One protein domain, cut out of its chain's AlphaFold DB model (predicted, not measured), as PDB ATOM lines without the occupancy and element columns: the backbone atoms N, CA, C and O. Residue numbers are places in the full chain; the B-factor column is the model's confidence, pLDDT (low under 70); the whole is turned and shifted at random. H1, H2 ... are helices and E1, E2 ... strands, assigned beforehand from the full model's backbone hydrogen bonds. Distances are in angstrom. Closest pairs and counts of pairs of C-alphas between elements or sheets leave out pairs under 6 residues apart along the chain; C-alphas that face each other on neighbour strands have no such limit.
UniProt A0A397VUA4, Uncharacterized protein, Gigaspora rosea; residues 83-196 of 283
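Overview. This is residues 83 to 196 of the 283 residues of an uncharacterized protein of Gigaspora rosea (UniProt A0A397VUA4). Two small three-stranded sheets, E1 to E3 and E4 to E6, stand partly face to face as a loose sandwich, and two short helices, H1 and H2, lie off to the side of the second sheet. Residues 189 to 196, most of them in H3, stick out from the body. The 114 printed residues hold six named strands and then three named helices; both sheets are antiparallel, in the orders E1 - E2 - E3 and E4 - E5 - E6, and the class is mixed. The whole is compact, with a radius of gyration of the C-alphas of 14.4 A, and spans 43 by 36 by 22 A.

Along the chain. E1, residues 87 to 94, is 22.5 A long and begins at C-alpha 87 (10.465, 66.508, 76.123). E2, 100 to 106, is 20.0 A; E3, 112 to 118, 17.7 A; E4, 124 to 128, 12.9 A; E5, 135 to 140, 16.0 A; E6, 143 to 147, 12.6 A. H1 is residues 163 to 166, 5.1 A; H2, 171 to 179, 10.8 A; H3, 190 to 196, 10.0 A, ending at C-alpha 196 (14.871, 64.443, 59.290).

Arrangement. E1, E2 and E3 form a meander, each strand the antiparallel neighbour of the one before; N 90 and O 103 are 2.9 A apart, N 102 and O 116 2.9 A. E4, E5 and E6 form another, with N 126 and O 137 at 2.8 A and N 138 and O 145 at 2.9 A. E1 and E4 are near each other. H1 and H2 only just touch, only at the corner, with 3 pairs of C-alphas within 8 A, the closest Glu 165 and Trp 171, 6.2 A. H3 is apart from both. Every O i to N i+4 pair is within hydrogen-bond range in H3, 4 of 5 in H2; H1 is too short for one.

Size, cuts and confidence. The C-alphas of Lys 96 and Asp 169, the two farthest apart, are 43.9 A apart. The printed part has no cut; the link from E6 to H1, 15 residues, is long. pLDDT is under 70 at residues 129 to 133, 161 to 175 and 179 to 196.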
ATOM      1  N   ASP A  83      12.103  63.584  82.573       81.44
ATOM      2  CA  ASP A  83      13.054  63.709  83.688       81.44
ATOM      3  C   ASP A  83      14.385  64.350  83.290       81.44
ATOM      4  O   ASP A  83      15.035  65.010  84.109       81.44
ATOM      5  N   ASP A  84      14.779  64.178  82.031       83.38
ATOM      6  CA  ASP A  84      15.902  64.867  81.397       83.38
ATOM      7  C   ASP A  84      15.542  66.281  80.910       83.38
ATOM      8  O   ASP A  84      16.435  67.037  80.545       83.38
ATOM      9  N   GLU A  85      14.262  66.655  80.999       85.81
ATOM     10  CA  GLU A  85      13.695  67.932  80.566       85.81
ATOM     11  C   GLU A  85      13.763  68.201  79.061       85.81
ATOM     12  O   GLU A  85      13.509  69.331  78.656       85.81
ATOM     13  N   GLU A  86      14.072  67.212  78.220       87.69
ATOM     14  CA  GLU A  86      14.165  67.389  76.763       87.69
ATOM     15  C   GLU A  86      12.797  67.353  76.057       87.69
ATOM     16  O   GLU A  86      12.637  67.909  74.961       87.69
ATOM     17  N   LEU A  87      11.793  66.732  76.686       90.44
ATOM     18  CA  LEU A  87      10.465  66.508  76.123       90.44
ATOM     19  C   LEU A  87       9.359  67.078  77.009       90.44
ATOM     20  O   LEU A  87       9.324  66.871  78.222       90.44
ATOM     21  N   LEU A  88       8.406  67.747  76.367       91.88
ATOM     22  CA  LEU A  88       7.165  68.215  76.965       91.88
ATOM     23  C   LEU A  88       5.999  67.405  76.398       91.88
ATOM     24  O   LEU A  88       5.740  67.430  75.193       91.88
ATOM     25  N   PHE A  89       5.290  66.709  77.273       92.50
ATOM     26  CA  PHE A  89       4.087  65.954  76.962       92.50
ATOM     27  C   PHE A  89       2.859  66.784  77.290       92.50
ATOM     28  O   PHE A  89       2.764  67.374  78.366       92.50
ATOM     29  N   ILE A  90       1.907  66.815  76.366       92.50
ATOM     30  CA  ILE A  90       0.656  67.528  76.574       92.50
ATOM     31  C   ILE A  90      -0.512  66.642  76.173       92.50
ATOM     32  O   ILE A  90      -0.609  66.244  75.012       92.50
ATOM     33  N   CYS A  91      -1.405  66.368  77.119       93.06
ATOM     34  CA  CYS A  91      -2.695  65.753  76.841       93.06
ATOM     35  C   CYS A  91      -3.748  66.845  76.715       93.06
ATOM     36  O   CYS A  91      -3.901  67.677  77.613       93.06
ATOM     37  N   ALA A  92      -4.488  66.820  75.615       92.69
ATOM     38  CA  ALA A  92      -5.616  67.705  75.396       92.69
ATOM     39  C   ALA A  92      -6.830  66.900  74.926       92.69
ATOM     40  O   ALA A  92      -6.687  65.973  74.128       92.69
ATOM     41  N   LYS A  93      -8.021  67.259  75.397       92.88
ATOM     42  CA  LYS A  93      -9.278  66.583  75.081       92.88
ATOM     43  C   LYS A  93     -10.129  67.423  74.145       92.88
ATOM     44  O   LYS A  93     -10.315  68.614  74.376       92.88
ATOM     45  N   SER A  94     -10.670  66.817  73.096       90.19
ATOM     46  CA  SER A  94     -11.639  67.491  72.235       90.19
ATOM     47  C   SER A  94     -13.000  67.585  72.922       90.19
ATOM     48  O   SER A  94     -13.562  66.566  73.313       90.19
ATOM     49  N   GLU A  95     -13.584  68.783  72.988       86.81
ATOM     50  CA  GLU A  95     -14.961  68.967  73.482       86.81
ATOM     51  C   GLU A  95     -16.010  68.286  72.596       86.81
ATOM     52  O   GLU A  95     -17.092  67.929  73.051       86.81
ATOM     53  N   LYS A  96     -15.724  68.148  71.296       88.06
ATOM     54  CA  LYS A  96     -16.704  67.653  70.322       88.06
ATOM     55  C   LYS A  96     -16.745  66.134  70.277       88.06
ATOM     56  O   LYS A  96     -17.818  65.560  70.108       88.06
ATOM     57  N   THR A  97     -15.573  65.508  70.330       89.31
ATOM     58  CA  THR A  97     -15.419  64.061  70.128       89.31
ATOM     59  C   THR A  97     -15.109  63.316  71.418       89.31
ATOM     60  O   THR A  97     -15.173  62.092  71.419       89.31
ATOM     61  N   GLU A  98     -14.781  64.029  72.504       87.75
ATOM     62  CA  GLU A  98     -14.253  63.482  73.763       87.75
ATOM     63  C   GLU A  98     -12.925  62.716  73.597       87.75
ATOM     64  O   GLU A  98     -12.402  62.156  74.563       87.75
ATOM     65  N   GLU A  99     -12.339  62.724  72.395       91.94
ATOM     66  CA  GLU A  99     -11.055  62.096  72.111       91.94
ATOM     67  C   GLU A  99      -9.922  62.851  72.803       91.94
ATOM     68  O   GLU A  99      -9.889  64.084  72.843       91.94
ATOM     69  N   THR A 100      -8.949  62.097  73.298       92.81
ATOM     70  CA  THR A 100      -7.729  62.641  73.887       92.81
ATOM     71  C   THR A 100      -6.605  62.594  72.870       92.81
ATOM     72  O   THR A 100      -6.337  61.566  72.241       92.81
ATOM     73  N   ARG A 101      -5.912  63.716  72.717       93.62
ATOM     74  CA  ARG A 101      -4.723  63.836  71.890       93.62
ATOM     75  C   ARG A 101      -3.511  64.069  72.774       93.62
ATOM     76  O   ARG A 101      -3.473  65.023  73.548       93.62
ATOM     77  N   LEU A 102      -2.516  63.201  72.623       93.81
ATOM     78  CA  LEU A 102      -1.197  63.405  73.199       93.81
ATOM     79  C   LEU A 102      -0.320  64.115  72.180       93.81
ATOM     80  O   LEU A 102      -0.182  63.646  71.051       93.81
ATOM     81  N   TYR A 103       0.335  65.180  72.612       93.88
ATOM     82  CA  TYR A 103       1.392  65.852  71.880       93.88
ATOM     83  C   TYR A 103       2.721  65.701  72.612       93.88
ATOM     84  O   TYR A 103       2.775  65.741  73.841       93.88
ATOM     85  N   VAL A 104       3.798  65.577  71.843       93.31
ATOM     86  CA  VAL A 104       5.173  65.559  72.342       93.31
ATOM     87  C   VAL A 104       5.932  66.692  71.677       93.31
ATOM     88  O   VAL A 104       6.045  66.734  70.452       93.31
ATOM     89  N   PHE A 105       6.450  67.615  72.476       93.31
ATOM     90  CA  PHE A 105       7.234  68.755  72.021       93.31
ATOM     91  C   PHE A 105       8.676  68.640  72.505       93.31
ATOM     92  O   PHE A 105       8.925  68.202  73.624       93.31
ATOM     93  N   SER A 106       9.626  69.085  71.686       91.06
ATOM     94  CA  SER A 106      10.984  69.363  72.159       91.06
ATOM     95  C   SER A 106      10.953  70.617  73.023       91.06
ATOM     96  O   SER A 106      10.480  71.664  72.574       91.06
ATOM     97  N   THR A 107      11.480  70.540  74.239       89.94
ATOM     98  CA  THR A 107      11.629  71.720  75.099       89.94
ATOM     99  C   THR A 107      12.716  72.656  74.581       89.94
ATOM    100  O   THR A 107      12.561  73.866  74.671       89.94
ATOM    101  N   GLU A 108      13.783  72.144  73.970       89.00
ATOM    102  CA  GLU A 108      14.857  72.980  73.422       89.00
ATOM    103  C   GLU A 108      14.345  73.895  72.302       89.00
ATOM    104  O   GLU A 108      14.685  75.078  72.248       89.00
ATOM    105  N   THR A 109      13.528  73.356  71.392       87.56
ATOM    106  CA  THR A 109      13.133  74.083  70.177       87.56
ATOM    107  C   THR A 109      11.674  74.522  70.155       87.56
ATOM    108  O   THR A 109      11.301  75.295  69.276       87.56
ATOM    109  N   GLY A 110      10.832  74.001  71.050       89.75
ATOM    110  CA  GLY A 110       9.379  74.194  71.025       89.75
ATOM    111  C   GLY A 110       8.673  73.506  69.848       89.75
ATOM    112  O   GLY A 110       7.521  73.817  69.557       89.75
ATOM    113  N   ILE A 111       9.348  72.594  69.138       89.00
ATOM    114  CA  ILE A 111       8.797  71.923  67.947       89.00
ATOM    115  C   ILE A 111       7.967  70.717  68.377       89.00
ATOM    116  O   ILE A 111       8.429  69.917  69.190       89.00
ATOM    117  N   ASN A 112       6.786  70.546  67.778       92.00
ATOM    118  CA  ASN A 112       6.021  69.310  67.900       92.00
ATOM    119  C   ASN A 112       6.760  68.164  67.191       92.00
ATOM    120  O   ASN A 112       6.967  68.200  65.977       92.00
ATOM    121  N   LEU A 113       7.177  67.164  67.960       88.56
ATOM    122  CA  LEU A 113       7.885  65.989  67.461       88.56
ATOM    123  C   LEU A 113       6.897  64.931  66.974       88.56
ATOM    124  O   LEU A 113       7.075  64.367  65.891       88.56
ATOM    125  N   ALA A 114       5.849  64.694  67.761       91.94
ATOM    126  CA  ALA A 114       4.811  63.726  67.457       91.94
ATOM    127  C   ALA A 114       3.487  64.086  68.133       91.94
ATOM    128  O   ALA A 114       3.437  64.794  69.142       91.94
ATOM    129  N   PHE A 115       2.408  63.528  67.590       93.19
ATOM    130  CA  PHE A 115       1.115  63.485  68.249       93.19
ATOM    131  C   PHE A 115       0.371  62.201  67.877       93.19
ATOM    132  O   PHE A 115       0.625  61.611  66.824       93.19
ATOM    133  N   PHE A 116      -0.553  61.770  68.730       92.38
ATOM    134  CA  PHE A 116      -1.552  60.766  68.368       92.38
ATOM    135  C   PHE A 116      -2.871  61.052  69.080       92.38
ATOM    136  O   PHE A 116      -2.893  61.682  70.136       92.38
ATOM    137  N   THR A 117      -3.962  60.580  68.488       92.00
ATOM    138  CA  THR A 117      -5.314  60.691  69.037       92.00
ATOM    139  C   THR A 117      -5.811  59.311  69.446       92.00
ATOM    140  O   THR A 117      -5.544  58.326  68.756       92.00
ATOM    141  N   GLN A 118      -6.529  59.241  70.563       91.62
ATOM    142  CA  GLN A 118      -7.244  58.050  71.007       91.62
ATOM    143  C   GLN A 118      -8.579  58.413  71.660       91.62
ATOM    144  O   GLN A 118      -8.758  59.511  72.178       91.62
ATOM    145  N   GLU A 119      -9.501  57.457  71.676       91.38
ATOM    146  CA  GLU A 119     -10.849  57.638  72.233       91.38
ATOM    147  C   GLU A 119     -10.877  57.674  73.769       91.38
ATOM    148  O   GLU A 119     -11.810  58.205  74.361       91.38
ATOM    149  N   LEU A 120      -9.874  57.093  74.432       88.81
ATOM    150  CA  LEU A 120      -9.828  56.997  75.889       88.81
ATOM    151  C   LEU A 120      -9.009  58.140  76.504       88.81
ATOM    152  O   LEU A 120      -7.972  58.533  75.965       88.81
ATOM    153  N   THR A 121      -9.429  58.616  77.677       88.69
ATOM    154  CA  THR A 121      -8.675  59.595  78.473       88.69
ATOM    155  C   THR A 121      -7.330  59.024  78.908       88.69
ATOM    156  O   THR A 121      -7.236  57.863  79.313       88.69
ATOM    157  N   ILE A 122      -6.270  59.821  78.788       89.31
ATOM    158  CA  ILE A 122      -4.943  59.450  79.284       89.31
ATOM    159  C   ILE A 122      -4.881  59.834  80.757       89.31
ATOM    160  O   ILE A 122      -4.805  61.009  81.097       89.31
ATOM    161  N   ASP A 123      -4.886  58.830  81.628       86.44
ATOM    162  CA  ASP A 123      -4.880  59.041  83.071       86.44
ATOM    163  C   ASP A 123      -3.498  59.469  83.570       86.44
ATOM    164  O   ASP A 123      -3.390  60.273  84.497       86.44
ATOM    165  N   ARG A 124      -2.434  58.871  83.012       84.44
ATOM    166  CA  ARG A 124      -1.042  59.073  83.451       84.44
ATOM    167  C   ARG A 124      -0.048  58.862  82.322       84.44
ATOM    168  O   ARG A 124      -0.235  57.971  81.486       84.44
ATOM    169  N   LEU A 125       1.050  59.608  82.376       86.88
ATOM    170  CA  LEU A 125       2.219  59.433  81.526       86.88
ATOM    171  C   LEU A 125       3.452  59.138  82.391       86.88
ATOM    172  O   LEU A 125       3.609  59.639  83.502       86.88
ATOM    173  N   HIS A 126       4.329  58.279  81.888       82.19
ATOM    174  CA  HIS A 126       5.598  57.943  82.518       82.19
ATOM    175  C   HIS A 126       6.660  57.775  81.435       82.19
ATOM    176  O   HIS A 126       6.535  56.910  80.566       82.19
ATOM    177  N   LEU A 127       7.730  58.568  81.494       79.88
ATOM    178  CA  LEU A 127       8.896  58.331  80.652       79.88
ATOM    179  C   LEU A 127       9.807  57.300  81.321       79.88
ATOM    180  O   LEU A 127      10.186  57.437  82.480       79.88
ATOM    181  N   ILE A 128      10.161  56.261  80.578       77.56
ATOM    182  CA  ILE A 128      11.013  55.164  81.025       77.56
ATOM    183  C   ILE A 128      12.319  55.231  80.240       77.56
ATOM    184  O   ILE A 128      12.313  55.437  79.027       77.56
ATOM    185  N   ALA A 129      13.439  55.020  80.935       67.69
ATOM    186  CA  ALA A 129      14.775  54.955  80.344       67.69
ATOM    187  C   ALA A 129      15.202  56.234  79.584       67.69
ATOM    188  O   ALA A 129      15.807  56.141  78.515       67.69
ATOM    189  N   SER A 130      14.965  57.411  80.182       63.91
ATOM    190  CA  SER A 130      15.200  58.777  79.650       63.91
ATOM    191  C   SER A 130      16.642  59.147  79.235       63.91
ATOM    192  O   SER A 130      17.014  60.304  79.125       63.91
ATOM    193  N   ARG A 131      17.546  58.173  79.114       61.34
ATOM    194  CA  ARG A 131      18.936  58.396  78.670       61.34
ATOM    195  C   ARG A 131      19.391  57.410  77.610       61.34
ATOM    196  O   ARG A 131      20.381  57.644  76.918       61.34
ATOM    197  N   LYS A 132      18.712  56.271  77.491       62.75
ATOM    198  CA  LYS A 132      19.059  55.235  76.527       62.75
ATOM    199  C   LYS A 132      17.790  54.498  76.157       62.75
ATOM    200  O   LYS A 132      17.306  53.702  76.947       62.75
ATOM    201  N   GLY A 133      17.320  54.749  74.935       65.31
ATOM    202  CA  GLY A 133      16.184  54.051  74.345       65.31
ATOM    203  C   GLY A 133      14.859  54.347  75.038       65.31
ATOM    204  O   GLY A 133      14.115  53.444  75.398       65.31
ATOM    205  N   GLU A 134      14.579  55.632  75.194       78.50
ATOM    206  CA  GLU A 134      13.408  56.130  75.895       78.50
ATOM    207  C   GLU A 134      12.109  55.486  75.415       78.50
ATOM    208  O   GLU A 134      11.901  55.222  74.221       78.50
ATOM    209  N   ARG A 135      11.223  55.226  76.367       84.25
ATOM    210  CA  ARG A 135       9.891  54.697  76.115       84.25
ATOM    211  C   ARG A 135       8.883  55.490  76.909       84.25
ATOM    212  O   ARG A 135       9.039  55.672  78.111       84.25
ATOM    213  N   LEU A 136       7.828  55.922  76.241       87.62
ATOM    214  CA  LEU A 136       6.681  56.506  76.899       87.62
ATOM    215  C   LEU A 136       5.720  55.384  77.281       87.62
ATOM    216  O   LEU A 136       5.173  54.705  76.412       87.62
ATOM    217  N   LEU A 137       5.522  55.194  78.580       88.06
ATOM    218  CA  LEU A 137       4.392  54.458  79.113       88.06
ATOM    219  C   LEU A 137       3.243  55.443  79.313       88.06
ATOM    220  O   LEU A 137       3.392  56.427  80.031       88.06
ATOM    221  N   TYR A 138       2.091  55.155  78.728       89.38
ATOM    222  CA  TYR A 138       0.864  55.868  79.052       89.38
ATOM    223  C   TYR A 138      -0.214  54.891  79.519       89.38
ATOM    224  O   TYR A 138      -0.280  53.740  79.069       89.38
ATOM    225  N   ILE A 139      -1.021  55.357  80.468       87.50
ATOM    226  CA  ILE A 139      -2.104  54.598  81.090       87.50
ATOM    227  C   ILE A 139      -3.416  55.261  80.699       87.50
ATOM    228  O   ILE A 139      -3.551  56.478  80.795       87.50
ATOM    229  N   SER A 140      -4.356  54.455  80.222       89.56
ATOM    230  CA  SER A 140      -5.657  54.919  79.760       89.56
ATOM    231  C   SER A 140      -6.718  53.870  80.090       89.56
ATOM    232  O   SER A 140      -6.828  52.831  79.428       89.56
ATOM    233  N   GLY A 141      -7.440  54.087  81.187       89.12
ATOM    234  CA  GLY A 141      -8.288  53.080  81.814       89.12
ATOM    235  C   GLY A 141      -7.485  51.834  82.206       89.12
ATOM    236  O   GLY A 141      -6.501  51.898  82.938       89.12
ATOM    237  N   GLU A 142      -7.884  50.671  81.688       87.75
ATOM    238  CA  GLU A 142      -7.176  49.399  81.912       87.75
ATOM    239  C   GLU A 142      -6.048  49.133  80.898       87.75
ATOM    240  O   GLU A 142      -5.421  48.063  80.917       87.75
ATOM    241  N   GLN A 143      -5.811  50.065  79.971       89.69
ATOM    242  CA  GLN A 143      -4.789  49.928  78.943       89.69
ATOM    243  C   GLN A 143      -3.469  50.532  79.411       89.69
ATOM    244  O   GLN A 143      -3.397  51.696  79.791       89.69
ATOM    245  N   TYR A 144      -2.412  49.732  79.308       89.88
ATOM    246  CA  TYR A 144      -1.041  50.156  79.550       89.88
ATOM    247  C   TYR A 144      -0.304  50.027  78.228       89.88
ATOM    248  O   TYR A 144      -0.255  48.938  77.648       89.88
ATOM    249  N   LYS A 145       0.228  51.131  77.718       90.12
ATOM    250  CA  LYS A 145       0.828  51.178  76.385       90.12
ATOM    251  C   LYS A 145       2.231  51.739  76.469       90.12
ATOM    252  O   LYS A 145       2.431  52.820  77.004       90.12
ATOM    253  N   LEU A 146       3.187  50.992  75.928       89.00
ATOM    254  CA  LEU A 146       4.564  51.429  75.752       89.00
ATOM    255  C   LEU A 146       4.755  51.877  74.303       89.00
ATOM    256  O   LEU A 146       4.389  51.144  73.383       89.00
ATOM    257  N   THR A 147       5.325  53.055  74.088       89.88
ATOM    258  CA  THR A 147       5.567  53.596  72.748       89.88
ATOM    259  C   THR A 147       6.870  54.389  72.688       89.88
ATOM    260  O   THR A 147       7.461  54.727  73.714       89.88
ATOM    261  N   ASP A 148       7.343  54.661  71.479       88.38
ATOM    262  CA  ASP A 148       8.465  55.563  71.237       88.38
ATOM    263  C   ASP A 148       7.967  57.021  71.328       88.38
ATOM    264  O   ASP A 148       7.072  57.392  70.563       88.38
ATOM    265  N   PRO A 149       8.504  57.859  72.235       86.81
ATOM    266  CA  PRO A 149       8.001  59.219  72.440       86.81
ATOM    267  C   PRO A 149       8.170  60.128  71.211       86.81
ATOM    268  O   PRO A 149       7.437  61.103  71.071       86.81
ATOM    269  N   TYR A 150       9.089  59.818  70.294       86.81
ATOM    270  CA  TYR A 150       9.415  60.686  69.158       86.81
ATOM    271  C   TYR A 150       8.562  60.434  67.916       86.81
ATOM    272  O   TYR A 150       8.565  61.243  66.990       86.81
ATOM    273  N   ASN A 151       7.866  59.300  67.848       85.75
ATOM    274  CA  ASN A 151       6.998  58.975  66.715       85.75
ATOM    275  C   ASN A 151       5.622  58.438  67.124       85.75
ATOM    276  O   ASN A 151       4.713  58.462  66.297       85.75
ATOM    277  N   LEU A 152       5.468  57.988  68.374       86.19
ATOM    278  CA  LEU A 152       4.246  57.452  68.973       86.19
ATOM    279  C   LEU A 152       3.655  56.249  68.212       86.19
ATOM    280  O   LEU A 152       2.467  55.946  68.338       86.19
ATOM    281  N   LYS A 153       4.483  55.532  67.441       85.12
ATOM    282  CA  LYS A 153       4.109  54.354  66.646       85.12
ATOM    283  C   LYS A 153       4.509  53.047  67.330       85.12
ATOM    284  O   LYS A 153       5.315  53.007  68.256       85.12
ATOM    285  N   ASN A 154       3.942  51.956  66.810       82.00
ATOM    286  CA  ASN A 154       4.205  50.578  67.238       82.00
ATOM    287  C   ASN A 154       3.998  50.389  68.746       82.00
ATOM    288  O   ASN A 154       4.899  49.976  69.472       82.00
ATOM    289  N   GLN A 155       2.796  50.725  69.210       87.25
ATOM    290  CA  GLN A 155       2.427  50.604  70.614       87.25
ATOM    291  C   GLN A 155       2.442  49.142  71.069       87.25
ATOM    292  O   GLN A 155       1.869  48.263  70.420       87.25
ATOM    293  N   ILE A 156       3.035  48.900  72.233       85.88
ATOM    294  CA  ILE A 156       3.146  47.581  72.854       85.88
ATOM    295  C   ILE A 156       2.259  47.555  74.097       85.88
ATOM    296  O   ILE A 156       2.230  48.514  74.864       85.88
ATOM    297  N   ASP A 157       1.527  46.459  74.315       86.06
ATOM    298  CA  ASP A 157       0.776  46.266  75.563       86.06
ATOM    299  C   ASP A 157       1.754  46.059  76.726       86.06
ATOM    300  O   ASP A 157       2.388  45.006  76.849       86.06
ATOM    301  N   ALA A 158       1.868  47.073  77.580       83.38
ATOM    302  CA  ALA A 158       2.796  47.090  78.697       83.38
ATOM    303  C   ALA A 158       2.353  46.191  79.861       83.38
ATOM    304  O   ALA A 158       3.163  45.898  80.730       83.38
ATOM    305  N   ARG A 159       1.130  45.638  79.865       77.62
ATOM    306  CA  ARG A 159       0.766  44.587  80.840       77.62
ATOM    307  C   ARG A 159       1.558  43.301  80.629       77.62
ATOM    308  O   ARG A 159       1.677  42.487  81.538       77.62
ATOM    309  N   LYS A 160       2.094  43.111  79.420       70.50
ATOM    310  CA  LYS A 160       3.007  42.009  79.094       70.50
ATOM    311  C   LYS A 160       4.455  42.319  79.470       70.50
ATOM    312  O   LYS A 160       5.296  41.435  79.346       70.50
ATOM    313  N   VAL A 161       4.738  43.552  79.899       65.06
ATOM    314  CA  VAL A 161       6.065  44.004  80.311       65.06
ATOM    315  C   VAL A 161       6.225  43.748  81.804       65.06
ATOM    316  O   VAL A 161       5.527  44.330  82.632       65.06
ATOM    317  N   LEU A 162       7.163  42.877  82.158       59.50
ATOM    318  CA  LEU A 162       7.554  42.691  83.550       59.50
ATOM    319  C   LEU A 162       8.485  43.843  83.939       59.50
ATOM    320  O   LEU A 162       9.557  43.986  83.357       59.50
ATOM    321  N   ILE A 163       8.081  44.665  84.916       52.16
ATOM    322  CA  ILE A 163       8.869  45.818  85.397       52.16
ATOM    323  C   ILE A 163      10.282  45.378  85.803       52.16
ATOM    324  O   ILE A 163      11.249  46.057  85.485       52.16
ATOM    325  N   GLU A 164      10.421  44.202  86.417       53.91
ATOM    326  CA  GLU A 164      11.713  43.606  86.790       53.91
ATOM    327  C   GLU A 164      12.653  43.388  85.589       53.91
ATOM    328  O   GLU A 164      13.870  43.466  85.743       53.91
ATOM    329  N   GLU A 165      12.111  43.178  84.384       54.62
ATOM    330  CA  GLU A 165      12.883  43.026  83.141       54.62
ATOM    331  C   GLU A 165      13.221  44.376  82.467       54.62
ATOM    332  O   GLU A 165      14.073  44.418  81.579       54.62
ATOM    333  N   LEU A 166      12.608  45.488  82.904       53.38
ATOM    334  CA  LEU A 166      12.950  46.857  82.475       53.38
ATOM    335  C   LEU A 166      14.047  47.514  83.329       53.38
ATOM    336  O   LEU A 166      14.595  48.543  82.940       53.38
ATOM    337  N   VAL A 167      14.338  46.952  84.502       48.59
ATOM    338  CA  VAL A 167      15.257  47.514  85.505       48.59
ATOM    339  C   VAL A 167      16.759  47.263  85.225       48.59
ATOM    340  O   VAL A 167      17.565  48.057  85.712       48.59
ATOM    341  N   PRO A 168      17.213  46.265  84.432       48.56
ATOM    342  CA  PRO A 168      18.624  46.165  84.048       48.56
ATOM    343  C   PRO A 168      18.950  46.934  82.752       48.56
ATOM    344  O   PRO A 168      18.105  47.083  81.871       48.56
ATOM    345  N   ASP A 169      20.234  47.269  82.555       54.19
ATOM    346  CA  ASP A 169      20.837  47.816  81.312       54.19
ATOM    347  C   ASP A 169      20.578  46.985  80.030       54.19
ATOM    348  O   ASP A 169      21.020  47.353  78.937       54.19
ATOM    349  N   ASN A 170      19.858  45.866  80.153       59.94
ATOM    350  CA  ASN A 170      19.573  44.900  79.107       59.94
ATOM    351  C   ASN A 170      18.103  44.873  78.645       59.94
ATOM    352  O   ASN A 170      17.695  43.979  77.907       59.94
ATOM    353  N   TRP A 171      17.293  45.858  79.040       64.56
ATOM    354  CA  TRP A 171      15.885  45.974  78.632       64.56
ATOM    355  C   TRP A 171      15.694  45.983  77.093       64.56
ATOM    356  O   TRP A 171      14.664  45.544  76.585       64.56
ATOM    357  N   VAL A 172      16.710  46.395  76.322       62.16
ATOM    358  CA  VAL A 172      16.727  46.309  74.846       62.16
ATOM    359  C   VAL A 172      16.644  44.860  74.350       62.16
ATOM    360  O   VAL A 172      15.912  44.576  73.397       62.16
ATOM    361  N   GLU A 173      17.377  43.943  74.991       67.00
ATOM    362  CA  GLU A 173      17.324  42.504  74.698       67.00
ATOM    363  C   GLU A 173      16.002  41.878  75.135       67.00
ATOM    364  O   GLU A 173      15.626  40.831  74.621       67.00
ATOM    365  N   TYR A 174      15.261  42.517  76.040       67.50
ATOM    366  CA  TYR A 174      13.904  42.105  76.373       67.50
ATOM    367  C   TYR A 174      12.896  42.582  75.315       67.50
ATOM    368  O   TYR A 174      12.182  41.764  74.727       67.50
ATOM    369  N   LEU A 175      12.864  43.885  75.015       66.75
ATOM    370  CA  LEU A 175      11.831  44.471  74.153       66.75
ATOM    371  C   LEU A 175      11.864  43.935  72.713       66.75
ATOM    372  O   LEU A 175      10.812  43.616  72.155       66.75
ATOM    373  N   ARG A 176      13.048  43.801  72.100       70.19
ATOM    374  CA  ARG A 176      13.165  43.410  70.682       70.19
ATOM    375  C   ARG A 176      12.683  41.980  70.403       70.19
ATOM    376  O   ARG A 176      11.760  41.821  69.609       70.19
ATOM    377  N   PRO A 177      13.269  40.927  71.001       72.44
ATOM    378  CA  PRO A 177      12.870  39.560  70.693       72.44
ATOM    379  C   PRO A 177      11.570  39.144  71.388       72.44
ATOM    380  O   PRO A 177      10.793  38.416  70.776       72.44
ATOM    381  N   LYS A 178      11.305  39.573  72.636       72.75
ATOM    382  CA  LYS A 178      10.123  39.084  73.373       72.75
ATOM    383  C   LYS A 178       8.848  39.861  73.062       72.75
ATOM    384  O   LYS A 178       7.780  39.259  73.016       72.75
ATOM    385  N   LEU A 179       8.946  41.175  72.855       65.75
ATOM    386  CA  LEU A 179       7.781  42.037  72.615       65.75
ATOM    387  C   LEU A 179       7.677  42.526  71.169       65.75
ATOM    388  O   LEU A 179       6.758  43.278  70.851       65.75
ATOM    389  N   MET A 180       8.577  42.059  70.296       69.38
ATOM    390  CA  MET A 180       8.654  42.454  68.889       69.38
ATOM    391  C   MET A 180       8.734  43.976  68.711       69.38
ATOM    392  O   MET A 180       8.221  44.521  67.732       69.38
ATOM    393  N   ASP A 181       9.386  44.669  69.650       64.81
ATOM    394  CA  ASP A 181       9.610  46.106  69.540       64.81
ATOM    395  C   ASP A 181      10.582  46.390  68.391       64.81
ATOM    396  O   ASP A 181      11.785  46.124  68.478       64.81
ATOM    397  N   THR A 182      10.048  46.918  67.292       61.84
ATOM    398  CA  THR A 182      10.815  47.312  66.103       61.84
ATOM    399  C   THR A 182      11.096  48.811  66.062       61.84
ATOM    400  O   THR A 182      11.710  49.286  65.104       61.84
ATOM    401  N   ASN A 183      10.696  49.569  67.094       57.25
ATOM    402  CA  ASN A 183      11.016  50.987  67.172       57.25
ATOM    403  C   ASN A 183      12.531  51.186  67.211       57.25
ATOM    404  O   ASN A 183      13.285  50.390  67.786       57.25
ATOM    405  N   SER A 184      12.994  52.260  66.573       48.59
ATOM    406  CA  SER A 184      14.419  52.557  66.466       48.59
ATOM    407  C   SER A 184      14.970  52.929  67.841       48.59
ATOM    408  O   SER A 184      14.950  54.083  68.245       48.59
ATOM    409  N   ILE A 185      15.477  51.935  68.576       47.84
ATOM    410  CA  ILE A 185      16.281  52.129  69.792       47.84
ATOM    411  C   ILE A 185      17.647  52.668  69.364       47.84
ATOM    412  O   ILE A 185      18.657  51.968  69.359       47.84
ATOM    413  N   THR A 186      17.661  53.909  68.921       39.28
ATOM    414  CA  THR A 186      18.866  54.699  68.746       39.28
ATOM    415  C   THR A 186      18.551  56.036  69.366       39.28
ATOM    416  O   THR A 186      17.572  56.660  68.967       39.28
ATOM    417  N   THR A 187      19.372  56.484  70.313       37.78
ATOM    418  CA  THR A 187      19.439  57.906  70.649       37.78
ATOM    419  C   THR A 187      19.529  58.657  69.317       37.78
ATOM    420  O   THR A 187      20.422  58.311  68.529       37.78
ATOM    421  N   PRO A 188      18.600  59.573  68.982       35.97
ATOM    422  CA  PRO A 188      18.670  60.289  67.723       35.97
ATOM    423  C   PRO A 188      20.031  60.967  67.674       35.97
ATOM    424  O   PRO A 188      20.353  61.825  68.494       35.97
ATOM    425  N   SER A 189      20.895  60.523  66.765       42.00
ATOM    426  CA  SER A 189      22.148  61.235  66.578       42.00
ATOM    427  C   SER A 189      21.788  62.633  66.085       42.00
ATOM    428  O   SER A 189      20.838  62.776  65.316       42.00
ATOM    429  N   LYS A 190      22.560  63.655  66.461       48.81
ATOM    430  CA  LYS A 190      22.406  65.011  65.908       48.81
ATOM    431  C   LYS A 190      22.216  64.986  64.382       48.81
ATOM    432  O   LYS A 190      21.330  65.633  63.850       48.81
ATOM    433  N   LYS A 191      22.965  64.110  63.708       40.66
ATOM    434  CA  LYS A 191      22.880  63.848  62.268       40.66
ATOM    435  C   LYS A 191      21.528  63.277  61.818       40.66
ATOM    436  O   LYS A 191      21.052  63.630  60.752       40.66
ATOM    437  N   THR A 192      20.908  62.391  62.592       40.94
ATOM    438  CA  THR A 192      19.567  61.853  62.307       40.94
ATOM    439  C   THR A 192      18.515  62.952  62.427       40.94
ATOM    440  O   THR A 192      17.662  63.072  61.552       40.94
ATOM    441  N   THR A 193      18.617  63.789  63.460       44.44
ATOM    442  CA  THR A 193      17.766  64.971  63.641       44.44
ATOM    443  C   THR A 193      17.943  65.950  62.477       44.44
ATOM    444  O   THR A 193      16.957  66.368  61.874       44.44
ATOM    445  N   ASP A 194      19.190  66.223  62.081       48.06
ATOM    446  CA  ASP A 194      19.530  67.086  60.946       48.06
ATOM    447  C   ASP A 194      18.980  66.531  59.615       48.06
ATOM    448  O   ASP A 194      18.388  67.280  58.845       48.06
ATOM    449  N   ILE A 195      19.075  65.218  59.367       45.59
ATOM    450  CA  ILE A 195      18.563  64.556  58.148       45.59
ATOM    451  C   ILE A 195      17.027  64.551  58.091       45.59
ATOM    452  O   ILE A 195      16.446  64.696  57.013       45.59
ATOM    453  N   ILE A 196      16.342  64.373  59.225       43.38
ATOM    454  CA  ILE A 196      14.871  64.443  59.290       43.38
ATOM    455  C   ILE A 196      14.397  65.872  58.994       43.38
ATOM    456  O   ILE A 196      13.412  66.059  58.277       43.38
TER     457      ILE A 196